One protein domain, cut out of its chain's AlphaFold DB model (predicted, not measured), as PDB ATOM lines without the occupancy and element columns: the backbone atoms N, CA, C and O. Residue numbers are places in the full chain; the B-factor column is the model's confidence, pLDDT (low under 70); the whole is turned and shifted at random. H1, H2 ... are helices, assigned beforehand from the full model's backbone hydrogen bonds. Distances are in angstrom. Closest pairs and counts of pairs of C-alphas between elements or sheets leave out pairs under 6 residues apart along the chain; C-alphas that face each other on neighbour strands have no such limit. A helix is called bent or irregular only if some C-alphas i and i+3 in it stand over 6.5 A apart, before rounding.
ATOM      1  N   ASP A   6      25.721 -39.445 -33.637       87.88
ATOM      2  CA  ASP A   6      26.599 -40.318 -32.847       87.88
ATOM      3  C   ASP A   6      26.756 -39.817 -31.408       87.88
ATOM      4  O   ASP A   6      26.727 -40.612 -30.472       87.88
ATOM      5  N   GLU A   7      26.851 -38.495 -31.210       89.69
ATOM      6  CA  GLU A   7      26.796 -37.900 -29.869       89.69
ATOM      7  C   GLU A   7      25.485 -38.275 -29.181       89.69
ATOM      8  O   GLU A   7      25.500 -38.772 -28.062       89.69
ATOM      9  N   TRP A   8      24.353 -38.118 -29.870       92.75
ATOM     10  CA  TRP A   8      23.053 -38.513 -29.334       92.75
ATOM     11  C   TRP A   8      22.998 -39.993 -28.937       92.75
ATOM     12  O   TRP A   8      22.549 -40.306 -27.837       92.75
ATOM     13  N   ALA A   9      23.489 -40.900 -29.784       92.00
ATOM     14  CA  ALA A   9      23.552 -42.324 -29.467       92.00
ATOM     15  C   ALA A   9      24.404 -42.611 -28.218       92.00
ATOM     16  O   ALA A   9      23.976 -43.370 -27.347       92.00
ATOM     17  N   ASN A  10      25.573 -41.977 -28.102       92.31
ATOM     18  CA  ASN A  10      26.440 -42.125 -26.934       92.31
ATOM     19  C   ASN A  10      25.771 -41.616 -25.650       92.31
ATOM     20  O   ASN A  10      25.840 -42.293 -24.627       92.31
ATOM     21  N   GLU A  11      25.080 -40.476 -25.709       94.88
ATOM     22  CA  GLU A  11      24.343 -39.930 -24.563       94.88
ATOM     23  C   GLU A  11      23.173 -40.834 -24.147       94.88
ATOM     24  O   GLU A  11      22.976 -41.081 -22.960       94.88
ATOM     25  N   ILE A  12      22.435 -41.418 -25.101       95.19
ATOM     26  CA  ILE A  12      21.398 -42.421 -24.803       95.19
ATOM     27  C   ILE A  12      22.001 -43.646 -24.105       95.19
ATOM     28  O   ILE A  12      21.445 -44.133 -23.121       95.19
ATOM     29  N   MET A  13      23.146 -44.141 -24.586       93.94
ATOM     30  CA  MET A  13      23.838 -45.264 -23.949       93.94
ATOM     31  C   MET A  13      24.325 -44.919 -22.538       93.94
ATOM     32  O   MET A  13      24.266 -45.771 -21.653       93.94
ATOM     33  N   ALA A  14      24.822 -43.700 -22.324       94.69
ATOM     34  CA  ALA A  14      25.239 -43.230 -21.008       94.69
ATOM     35  C   ALA A  14      24.043 -43.121 -20.052       94.69
ATOM     36  O   ALA A  14      24.133 -43.563 -18.906       94.69
ATOM     37  N   LEU A  15      22.911 -42.610 -20.542       95.06
ATOM     38  CA  LEU A  15      21.693 -42.477 -19.754       95.06
ATOM     39  C   LEU A  15      21.116 -43.845 -19.361       95.06
ATOM     40  O   LEU A  15      20.847 -44.048 -18.184       95.06
ATOM     41  N   ASP A  16      21.015 -44.810 -20.288       95.38
ATOM     42  CA  ASP A  16      20.588 -46.199 -20.002       95.38
ATOM     43  C   ASP A  16      21.438 -46.844 -18.900       95.38
ATOM     44  O   ASP A  16      20.910 -47.441 -17.957       95.38
ATOM     45  N   LYS A  17      22.761 -46.665 -18.970       93.75
ATOM     46  CA  LYS A  17      23.671 -47.160 -17.933       93.75
ATOM     47  C   LYS A  17      23.382 -46.545 -16.570       93.75
ATOM     48  O   LYS A  17      23.389 -47.259 -15.572       93.75
ATOM     49  N   LEU A  18      23.138 -45.238 -16.534       93.62
ATOM     50  CA  LEU A  18      22.896 -44.505 -15.300       93.62
ATOM     51  C   LEU A  18      21.565 -44.904 -14.652       93.62
ATOM     52  O   LEU A  18      21.540 -45.232 -13.469       93.62
ATOM     53  N   GLU A  60      -1.953 -50.114 -12.258       94.12
ATOM     54  CA  GLU A  60      -1.041 -50.768 -13.209       94.12
ATOM     55  C   GLU A  60      -0.711 -49.872 -14.411       94.12
ATOM     56  O   GLU A  60       0.457 -49.760 -14.799       94.12
ATOM     57  N   ASP A  61      -1.721 -49.174 -14.938       95.56
ATOM     58  CA  ASP A  61      -1.559 -48.210 -16.023       95.56
ATOM     59  C   ASP A  61      -0.680 -47.033 -15.591       95.56
ATOM     60  O   ASP A  61       0.229 -46.642 -16.319       95.56
ATOM     61  N   HIS A  62      -0.876 -46.502 -14.382       95.31
ATOM     62  CA  HIS A  62      -0.062 -45.397 -13.878       95.31
ATOM     63  C   HIS A  62       1.394 -45.827 -13.648       95.31
ATOM     64  O   HIS A  62       2.320 -45.131 -14.064       95.31
ATOM     65  N   ALA A  63       1.615 -47.011 -13.072       96.19
ATOM     66  CA  ALA A  63       2.947 -47.592 -12.930       96.19
ATOM     67  C   ALA A  63       3.615 -47.816 -14.297       96.19
ATOM     68  O   ALA A  63       4.820 -47.613 -14.443       96.19
ATOM     69  N   HIS A  64       2.846 -48.213 -15.316       95.12
ATOM     70  CA  HIS A  64       3.347 -48.316 -16.680       95.12
ATOM     71  C   HIS A  64       3.735 -46.944 -17.251       95.12
ATOM     72  O   HIS A  64       4.822 -46.826 -17.816       95.12
ATOM     73  N   GLU A  65       2.904 -45.911 -17.074       96.06
ATOM     74  CA  GLU A  65       3.197 -44.541 -17.517       96.06
ATOM     75  C   GLU A  65       4.486 -43.992 -16.901       96.06
ATOM     76  O   GLU A  65       5.345 -43.507 -17.638       96.06
ATOM     77  N   LEU A  66       4.674 -44.149 -15.587       96.44
ATOM     78  CA  LEU A  66       5.900 -43.735 -14.891       96.44
ATOM     79  C   LEU A  66       7.143 -44.458 -15.426       96.44
ATOM     80  O   LEU A  66       8.237 -43.901 -15.467       96.44
ATOM     81  N   MET A  67       6.986 -45.705 -15.873       96.81
ATOM     82  CA  MET A  67       8.095 -46.496 -16.402       96.81
ATOM     83  C   MET A  67       8.375 -46.257 -17.895       96.81
ATOM     84  O   MET A  67       9.430 -46.675 -18.389       96.81
ATOM     85  N   ARG A  68       7.485 -45.571 -18.630       96.31
ATOM     86  CA  ARG A  68       7.643 -45.298 -20.072       96.31
ATOM     87  C   ARG A  68       8.981 -44.660 -20.456       96.31
ATOM     88  O   ARG A  68       9.603 -45.199 -21.374       96.31
ATOM     89  N   PRO A  69       9.467 -43.575 -19.816       97.00
ATOM     90  CA  PRO A  69      10.717 -42.946 -20.246       97.00
ATOM     91  C   PRO A  69      11.926 -43.885 -20.104       97.00
ATOM     92  O   PRO A  69      12.794 -43.906 -20.975       97.00
ATOM     93  N   PHE A  70      11.953 -44.749 -19.087       97.06
ATOM     94  CA  PHE A  70      13.012 -45.751 -18.926       97.06
ATOM     95  C   PHE A  70      12.938 -46.841 -20.000       97.06
ATOM     96  O   PHE A  70      13.959 -47.239 -20.559       97.06
ATOM     97  N   HIS A  71      11.732 -47.310 -20.334       95.88
ATOM     98  CA  HIS A  71      11.546 -48.243 -21.446       95.88
ATOM     99  C   HIS A  71      11.990 -47.637 -22.781       95.88
ATOM    100  O   HIS A  71      12.652 -48.313 -23.569       95.88
ATOM    101  N   GLU A  72      11.671 -46.366 -23.022       95.56
ATOM    102  CA  GLU A  72      12.092 -45.636 -24.217       95.56
ATOM    103  C   GLU A  72      13.622 -45.577 -24.319       95.56
ATOM    104  O   GLU A  72      14.178 -45.985 -25.339       95.56
ATOM    105  N   ILE A  73      14.311 -45.189 -23.241       95.88
ATOM    106  CA  ILE A  73      15.782 -45.173 -23.175       95.88
ATOM    107  C   ILE A  73      16.365 -46.559 -23.461       95.88
ATOM    108  O   ILE A  73      17.268 -46.684 -24.289       95.88
ATOM    109  N   HIS A  74      15.833 -47.607 -22.830       94.94
ATOM    110  CA  HIS A  74      16.348 -48.965 -22.996       94.94
ATOM    111  C   HIS A  74      16.190 -49.492 -24.429       94.94
ATOM    112  O   HIS A  74      17.084 -50.143 -24.990       94.94
ATOM    113  N   ASN A  75      15.047 -49.188 -25.045       92.81
ATOM    114  CA  ASN A  75      14.750 -49.557 -26.422       92.81
ATOM    115  C   ASN A  75      15.659 -48.795 -27.392       92.81
ATOM    116  O   ASN A  75      16.289 -49.412 -28.253       92.81
ATOM    117  N   LEU A  76      15.807 -47.479 -27.199       92.94
ATOM    118  CA  LEU A  76      16.731 -46.651 -27.975       92.94
ATOM    119  C   LEU A  76      18.165 -47.162 -27.851       92.94
ATOM    120  O   LEU A  76      18.845 -47.338 -28.860       92.94
ATOM    121  N   ARG A  77      18.612 -47.488 -26.635       91.88
ATOM    122  CA  ARG A  77      19.931 -48.073 -26.387       91.88
ATOM    123  C   ARG A  77      20.128 -49.369 -27.165       91.88
ATOM    124  O   ARG A  77      21.191 -49.570 -27.741       91.88
ATOM    125  N   THR A  78      19.123 -50.237 -27.220       89.44
ATOM    126  CA  THR A  78      19.189 -51.478 -28.013       89.44
ATOM    127  C   THR A  78      19.347 -51.194 -29.507       89.44
ATOM    128  O   THR A  78      20.131 -51.876 -30.168       89.44
ATOM    129  N   LEU A  79      18.683 -50.155 -30.024       88.56
ATOM    130  CA  LEU A  79      18.809 -49.728 -31.419       88.56
ATOM    131  C   LEU A  79      20.193 -49.142 -31.737       88.56
ATOM    132  O   LEU A  79      20.733 -49.412 -32.809       88.56
ATOM    133  N   VAL A  80      20.781 -48.364 -30.821       86.00
ATOM    134  CA  VAL A  80      22.049 -47.648 -31.074       86.00
ATOM    135  C   VAL A  80      23.313 -48.414 -30.663       86.00
ATOM    136  O   VAL A  80      24.408 -48.041 -31.068       86.00
ATOM    137  N   LYS A  81      23.197 -49.515 -29.904       79.94
ATOM    138  CA  LYS A  81      24.336 -50.330 -29.423       79.94
ATOM    139  C   LYS A  81      25.111 -51.053 -30.543       79.94
ATOM    140  O   LYS A  81      26.197 -51.577 -30.296       79.94
ATOM    141  N   GLY A  82      24.579 -51.119 -31.764       66.69
ATOM    142  CA  GLY A  82      25.226 -51.777 -32.901       66.69
ATOM    143  C   GLY A  82      26.121 -50.839 -33.719       66.69
ATOM    144  O   GLY A  82      25.651 -49.831 -34.232       66.69
ATOM    145  N   HIS A  83      27.380 -51.230 -33.964       56.47
ATOM    146  CA  HIS A  83      28.295 -50.520 -34.882       56.47
ATOM    147  C   HIS A  83      27.735 -50.348 -36.306       56.47
ATOM    148  O   HIS A  83      28.182 -49.484 -37.056       56.47
ATOM    149  N   ARG A  84      26.771 -51.188 -36.702       58.59
ATOM    150  CA  ARG A  84      26.066 -51.082 -37.978       58.59
ATOM    151  C   ARG A  84      24.668 -50.561 -37.704       58.59
ATOM    152  O   ARG A  84      23.786 -51.315 -37.304       58.59
ATOM    153  N   TRP A  85      24.487 -49.271 -37.934       68.25
ATOM    154  CA  TRP A  85      23.173 -48.651 -37.944       68.25
ATOM    155  C   TRP A  85      22.314 -49.289 -39.037       68.25
ATOM    156  O   TRP A  85      22.606 -49.160 -40.226       68.25
ATOM    157  N   GLY A  86      21.271 -50.005 -38.624       75.25
ATOM    158  CA  GLY A  86      20.261 -50.536 -39.533       75.25
ATOM    159  C   GLY A  86      19.283 -49.460 -40.013       75.25
ATOM    160  O   GLY A  86      19.355 -48.288 -39.620       75.25
ATOM    161  N   SER A  87      18.319 -49.882 -40.833       80.75
ATOM    162  CA  SER A  87      17.155 -49.069 -41.211       80.75
ATOM    163  C   SER A  87      16.432 -48.512 -39.988       80.75
ATOM    164  O   SER A  87      16.051 -47.346 -39.977       80.75
ATOM    165  N   ASP A  88      16.317 -49.315 -38.932       83.75
ATOM    166  CA  ASP A  88      15.490 -49.006 -37.768       83.75
ATOM    167  C   ASP A  88      16.080 -47.857 -36.950       83.75
ATOM    168  O   ASP A  88      15.387 -46.885 -36.666       83.75
ATOM    169  N   ALA A  89      17.389 -47.887 -36.679       83.50
ATOM    170  CA  ALA A  89      18.073 -46.788 -36.000       83.50
ATOM    171  C   ALA A  89      18.019 -45.484 -36.822       83.50
ATOM    172  O   ALA A  89      17.893 -44.389 -36.273       83.50
ATOM    173  N   SER A  90      18.072 -45.583 -38.154       85.19
ATOM    174  CA  SER A  90      17.950 -44.415 -39.034       85.19
ATOM    175  C   SER A  90      16.533 -43.837 -39.036       85.19
ATOM    176  O   SER A  90      16.376 -42.624 -38.892       85.19
ATOM    177  N   ASN A  91      15.510 -44.688 -39.118       90.00
ATOM    178  CA  ASN A  91      14.109 -44.285 -39.011       90.00
ATOM    179  C   ASN A  91      13.825 -43.619 -37.662       90.00
ATOM    180  O   ASN A  91      13.200 -42.561 -37.624       90.00
ATOM    181  N   GLU A  92      14.362 -44.183 -36.583       90.06
ATOM    182  CA  GLU A  92      14.232 -43.631 -35.240       90.06
ATOM    183  C   GLU A  92      14.861 -42.240 -35.137       90.06
ATOM    184  O   GLU A  92      14.227 -41.294 -34.674       90.06
ATOM    185  N   SER A  93      16.080 -42.070 -35.660       88.94
ATOM    186  CA  SER A  93      16.740 -40.762 -35.663       88.94
ATOM    187  C   SER A  93      15.967 -39.711 -36.467       88.94
ATOM    188  O   SER A  93      15.883 -38.555 -36.055       88.94
ATOM    189  N   ASN A  94      15.339 -40.113 -37.576       90.94
ATOM    190  CA  ASN A  94      14.487 -39.229 -38.367       90.94
ATOM    191  C   ASN A  94      13.197 -38.874 -37.621       90.94
ATOM    192  O   ASN A  94      12.778 -37.717 -37.666       90.94
ATOM    193  N   ARG A  95      12.585 -39.832 -36.905       93.56
ATOM    194  CA  ARG A  95      11.429 -39.565 -36.038       93.56
ATOM    195  C   ARG A  95      11.789 -38.536 -34.971       93.56
ATOM    196  O   ARG A  95      11.095 -37.534 -34.844       93.56
ATOM    197  N   VAL A  96      12.919 -38.727 -34.291       93.44
ATOM    198  CA  VAL A  96      13.420 -37.801 -33.267       93.44
ATOM    199  C   VAL A  96      13.597 -36.387 -33.825       93.44
ATOM    200  O   VAL A  96      13.141 -35.418 -33.219       93.44
ATOM    201  N   LEU A  97      14.218 -36.245 -34.999       93.31
ATOM    202  CA  LEU A  97      14.377 -34.935 -35.637       93.31
ATOM    203  C   LEU A  97      13.035 -34.321 -36.051       93.31
ATOM    204  O   LEU A  97      12.861 -33.114 -35.921       93.31
ATOM    205  N   LYS A  98      12.078 -35.133 -36.509       95.44
ATOM    206  CA  LYS A  98      10.740 -34.670 -36.887       95.44
ATOM    207  C   LYS A  98       9.926 -34.186 -35.682       95.44
ATOM    208  O   LYS A  98       9.254 -33.167 -35.786       95.44
ATOM    209  N   GLU A  99       9.976 -34.908 -34.567       95.38
ATOM    210  CA  GLU A  99       9.161 -34.632 -33.376       95.38
ATOM    211  C   GLU A  99       9.777 -33.548 -32.484       95.38
ATOM    212  O   GLU A  99       9.078 -32.654 -32.014       95.38
ATOM    213  N   PHE A 100      11.096 -33.580 -32.284       93.75
ATOM    214  CA  PHE A 100      11.785 -32.699 -31.336       93.75
ATOM    215  C   PHE A 100      12.598 -31.594 -32.018       93.75
ATOM    216  O   PHE A 100      13.132 -30.704 -31.348       93.75
ATOM    217  N   GLY A 101      12.762 -31.644 -33.341       94.00
ATOM    218  CA  GLY A 101      13.557 -30.702 -34.137       94.00
ATOM    219  C   GLY A 101      15.073 -30.868 -33.994       94.00
ATOM    220  O   GLY A 101      15.817 -30.575 -34.923       94.00
ATOM    221  N   THR A 102      15.558 -31.333 -32.839       93.88
ATOM    222  CA  THR A 102      16.983 -31.585 -32.583       93.88
ATOM    223  C   THR A 102      17.154 -32.766 -31.634       93.88
ATOM    224  O   THR A 102      16.355 -32.941 -30.711       93.88
ATOM    225  N   PHE A 103      18.258 -33.503 -31.774       94.56
ATOM    226  CA  PHE A 103      18.624 -34.554 -30.820       94.56
ATOM    227  C   PHE A 103      18.790 -34.028 -29.389       94.56
ATOM    228  O   PHE A 103      18.444 -34.722 -28.438       94.56
ATOM    229  N   LYS A 104      19.245 -32.775 -29.231       93.81
ATOM    230  CA  LYS A 104      19.378 -32.127 -27.917       93.81
ATOM    231  C   LYS A 104      18.048 -31.998 -27.202       93.81
ATOM    232  O   LYS A 104      17.951 -32.352 -26.036       93.81
ATOM    233  N   LYS A 105      17.034 -31.486 -27.899       95.62
ATOM    234  CA  LYS A 105      15.691 -31.317 -27.332       95.62
ATOM    235  C   LYS A 105      15.094 -32.660 -26.924       95.62
ATOM    236  O   LYS A 105      14.535 -32.757 -25.841       95.62
ATOM    237  N   HIS A 106      15.281 -33.689 -27.746       96.19
ATOM    238  CA  HIS A 106      14.850 -35.043 -27.413       96.19
ATOM    239  C   HIS A 106      15.560 -35.601 -26.175       96.19
ATOM    240  O   HIS A 106      14.900 -36.031 -25.237       96.19
ATOM    241  N   PHE A 107      16.892 -35.530 -26.130       96.00
ATOM    242  CA  PHE A 107      17.655 -36.018 -24.983       96.00
ATOM    243  C   PHE A 107      17.286 -35.284 -23.684       96.00
ATOM    244  O   PHE A 107      17.044 -35.922 -22.668       96.00
ATOM    245  N   MET A 108      17.147 -33.955 -23.725       96.19
ATOM    246  CA  MET A 108      16.698 -33.174 -22.565       96.19
ATOM    247  C   MET A 108      15.277 -33.550 -22.130       96.19
ATOM    248  O   MET A 108      15.020 -33.656 -20.937       96.19
ATOM    249  N   SER A 109      14.373 -33.804 -23.081       96.75
ATOM    250  CA  SER A 109      13.021 -34.284 -22.780       96.75
ATOM    251  C   SER A 109      13.026 -35.667 -22.119       96.75
ATOM    252  O   SER A 109      12.230 -35.902 -21.215       96.75
ATOM    253  N   LEU A 110      13.916 -36.579 -22.529       96.75
ATOM    254  CA  LEU A 110      14.098 -37.866 -21.849       96.75
ATOM    255  C   LEU A 110      14.603 -37.684 -20.418       96.75
ATOM    256  O   LEU A 110      14.026 -38.267 -19.506       96.75
ATOM    257  N   CYS A 111      15.634 -36.858 -20.214       97.00
ATOM    258  CA  CYS A 111      16.151 -36.569 -18.877       97.00
ATOM    259  C   CYS A 111      15.061 -35.995 -17.969       97.00
ATOM    260  O   CYS A 111      14.881 -36.501 -16.870       97.00
ATOM    261  N   GLN A 112      14.309 -35.002 -18.448       97.50
ATOM    262  CA  GLN A 112      13.230 -34.380 -17.684       97.50
ATOM    263  C   GLN A 112      12.137 -35.394 -17.319       97.50
ATOM    264  O   GLN A 112      11.774 -35.504 -16.156       97.50
ATOM    265  N   ARG A 113      11.652 -36.187 -18.285       97.50
ATOM    266  CA  ARG A 113      10.616 -37.199 -18.011       97.50
ATOM    267  C   ARG A 113      11.096 -38.282 -17.044       97.50
ATOM    268  O   ARG A 113      10.304 -38.779 -16.247       97.50
ATOM    269  N   CYS A 114      12.369 -38.673 -17.121       96.62
ATOM    270  CA  CYS A 114      12.969 -39.584 -16.148       96.62
ATOM    271  C   CYS A 114      13.029 -38.970 -14.754       96.62
ATOM    272  O   CYS A 114      12.684 -39.660 -13.805       96.62
ATOM    273  N   ASP A 115      13.455 -37.715 -14.641       96.56
ATOM    274  CA  ASP A 115      13.558 -36.994 -13.372       96.56
ATOM    275  C   ASP A 115      12.186 -36.884 -12.690       96.56
ATOM    276  O   ASP A 115      12.002 -37.405 -11.594       96.56
ATOM    277  N   GLU A 116      11.180 -36.382 -13.412       97.25
ATOM    278  CA  GLU A 116       9.788 -36.290 -12.946       97.25
ATOM    279  C   GLU A 116       9.232 -37.662 -12.517       97.25
ATOM    280  O   GLU A 116       8.569 -37.791 -11.487       97.25
ATOM    281  N   SER A 117       9.527 -38.720 -13.282       96.88
ATOM    282  CA  SER A 117       9.094 -40.078 -12.922       96.88
ATOM    283  C   SER A 117       9.825 -40.602 -11.685       96.88
ATOM    284  O   SER A 117       9.209 -41.254 -10.846       96.88
ATOM    285  N   LEU A 118      11.130 -40.333 -11.553       94.94
ATOM    286  CA  LEU A 118      11.924 -40.743 -10.395       94.94
ATOM    287  C   LEU A 118      11.440 -40.067  -9.117       94.94
ATOM    288  O   LEU A 118      11.349 -40.749  -8.103       94.94
ATOM    289  N   GLU A 119      11.098 -38.779  -9.157       96.25
ATOM    290  CA  GLU A 119      10.551 -38.065  -7.998       96.25
ATOM    291  C   GLU A 119       9.293 -38.758  -7.457       96.25
ATOM    292  O   GLU A 119       9.196 -39.028  -6.259       96.25
ATOM    293  N   ILE A 120       8.369 -39.137  -8.345       96.31
ATOM    294  CA  ILE A 120       7.131 -39.838  -7.973       96.31
ATOM    295  C   ILE A 120       7.428 -41.246  -7.440       96.31
ATOM    296  O   ILE A 120       6.850 -41.671  -6.439       96.31
ATOM    297  N   ILE A 121       8.340 -41.976  -8.089       94.81
ATOM    298  CA  ILE A 121       8.746 -43.322  -7.660       94.81
ATOM    299  C   ILE A 121       9.361 -43.272  -6.255       94.81
ATOM    300  O   ILE A 121       8.994 -44.077  -5.401       94.81
ATOM    301  N   VAL A 122      10.278 -42.332  -6.010       94.25
ATOM    302  CA  VAL A 122      10.934 -42.147  -4.708       94.25
ATOM    303  C   VAL A 122       9.905 -41.792  -3.638       94.25
ATOM    304  O   VAL A 122       9.882 -42.450  -2.599       94.25
ATOM    305  N   ALA A 123       9.001 -40.847  -3.918       94.12
ATOM    306  CA  ALA A 123       7.925 -40.492  -2.996       94.12
ATOM    307  C   ALA A 123       7.064 -41.713  -2.623       94.12
ATOM    308  O   ALA A 123       6.817 -41.957  -1.443       94.12
ATOM    309  N   GLY A 124       6.701 -42.549  -3.603       92.94
ATOM    310  CA  GLY A 124       5.950 -43.782  -3.354       92.94
ATOM    311  C   GLY A 124       6.680 -44.776  -2.438       92.94
ATOM    312  O   GLY A 124       6.055 -45.446  -1.615       92.94
ATOM    313  N   PHE A 125       8.009 -44.872  -2.537       90.19
ATOM    314  CA  PHE A 125       8.801 -45.710  -1.631       90.19
ATOM    315  C   PHE A 125       8.916 -45.124  -0.215       90.19
ATOM    316  O   PHE A 125       8.908 -45.899   0.750       90.19
ATOM    317  N   ASP A 126       9.003 -43.801  -0.082       90.69
ATOM    318  CA  ASP A 126       9.112 -43.102   1.204       90.69
ATOM    319  C   ASP A 126       7.792 -43.123   1.994       90.69
ATOM    320  O   ASP A 126       7.787 -43.366   3.209       90.69
ATOM    321  N   GLU A 127       6.657 -42.952   1.312       86.31
ATOM    322  CA  GLU A 127       5.320 -43.035   1.912       86.31
ATOM    323  C   GLU A 127       5.060 -44.429   2.501       86.31
ATOM    324  O   GLU A 127       4.686 -44.556   3.670       86.31
ATOM    325  N   HIS A 128       5.386 -45.494   1.761       75.88
ATOM    326  CA  HIS A 128       5.300 -46.863   2.281       75.88
ATOM    327  C   HIS A 128       6.305 -47.125   3.419       75.88
ATOM    328  O   HIS A 128       6.049 -47.929   4.319       75.88
ATOM    329  N   GLY A 129       7.480 -46.487   3.400       64.06
ATOM    330  CA  GLY A 129       8.451 -46.572   4.496       64.06
ATOM    331  C   GLY A 129       7.917 -45.999   5.813       64.06
ATOM    332  O   GLY A 129       8.280 -46.484   6.885       64.06
ATOM    333  N   SER A 130       7.017 -45.018   5.728       57.16
ATOM    334  CA  SER A 130       6.418 -44.333   6.877       57.16
ATOM    335  C   SER A 130       5.230 -45.092   7.486       57.16
ATOM    336  O   SER A 130       4.987 -44.982   8.689       57.16
TER     337      SER A 130
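Overview. This is residues 6 to 18 and 60 to 130 of the 136 residues of an uncharacterized protein of Rhodospirillales bacterium (UniProt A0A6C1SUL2). Long helix H4 makes the length; H1 and H2 pack on it, H3 meets its first end at a corner, about perpendicular to it, and residues 122 to 130 of H4 stick out at the other end. The printed part has 84 residues with four named helices, H1 to H4 in order, and no named strand: all helix. It spans 49 by 24 by 23 A, only just loose, close to compact, with radius of gyration of the C-alphas 14.6 A.

Along the chain. H1 is residues 6 to 18, 18.4 A, from C-alpha 6 at (26.599, -40.318, -32.847). H2 is residues 60 to 80, 29.4 A, irregular, with C-alphas 66 and 69 7.2 A apart and a kink of 50 degrees near residue 67. H3 is residues 87 to 100, 19.9 A. H4 is residues 103 to 130, 40.8 A, to C-alpha 130 at (6.418, -44.333, 6.877).

Arrangement. H1 touches H2, closest C-alphas Met 13 and Arg 77, 5.4 A. Residues 8 to 12 of H1 touch H4 at a shallow tilt of 7 degrees, closest C-alphas Trp 8 and Phe 103, 6.1 A. H2 touches H4 with residues 66 to 73 alone, opposite ways at a steep tilt of 40 degrees, closest C-alphas Leu 66 and Ser 117, 5.2 A. H3 and H4 touch only at the corner, about perpendicular at 84 degrees, closest C-alphas Phe 100 and His 106, 5.5 A. H1 and H3 are apart. Every O i to N i+4 pair is within hydrogen-bond range in H1, H3 and H4, and 15 of 17 in H2.

Size, cuts and confidence. Residues 19 to 59 are not printed; C-alphas 18 and 60 are 24.8 A apart. Residues 82 to 85 and 129 to 130 have pLDDT under 70.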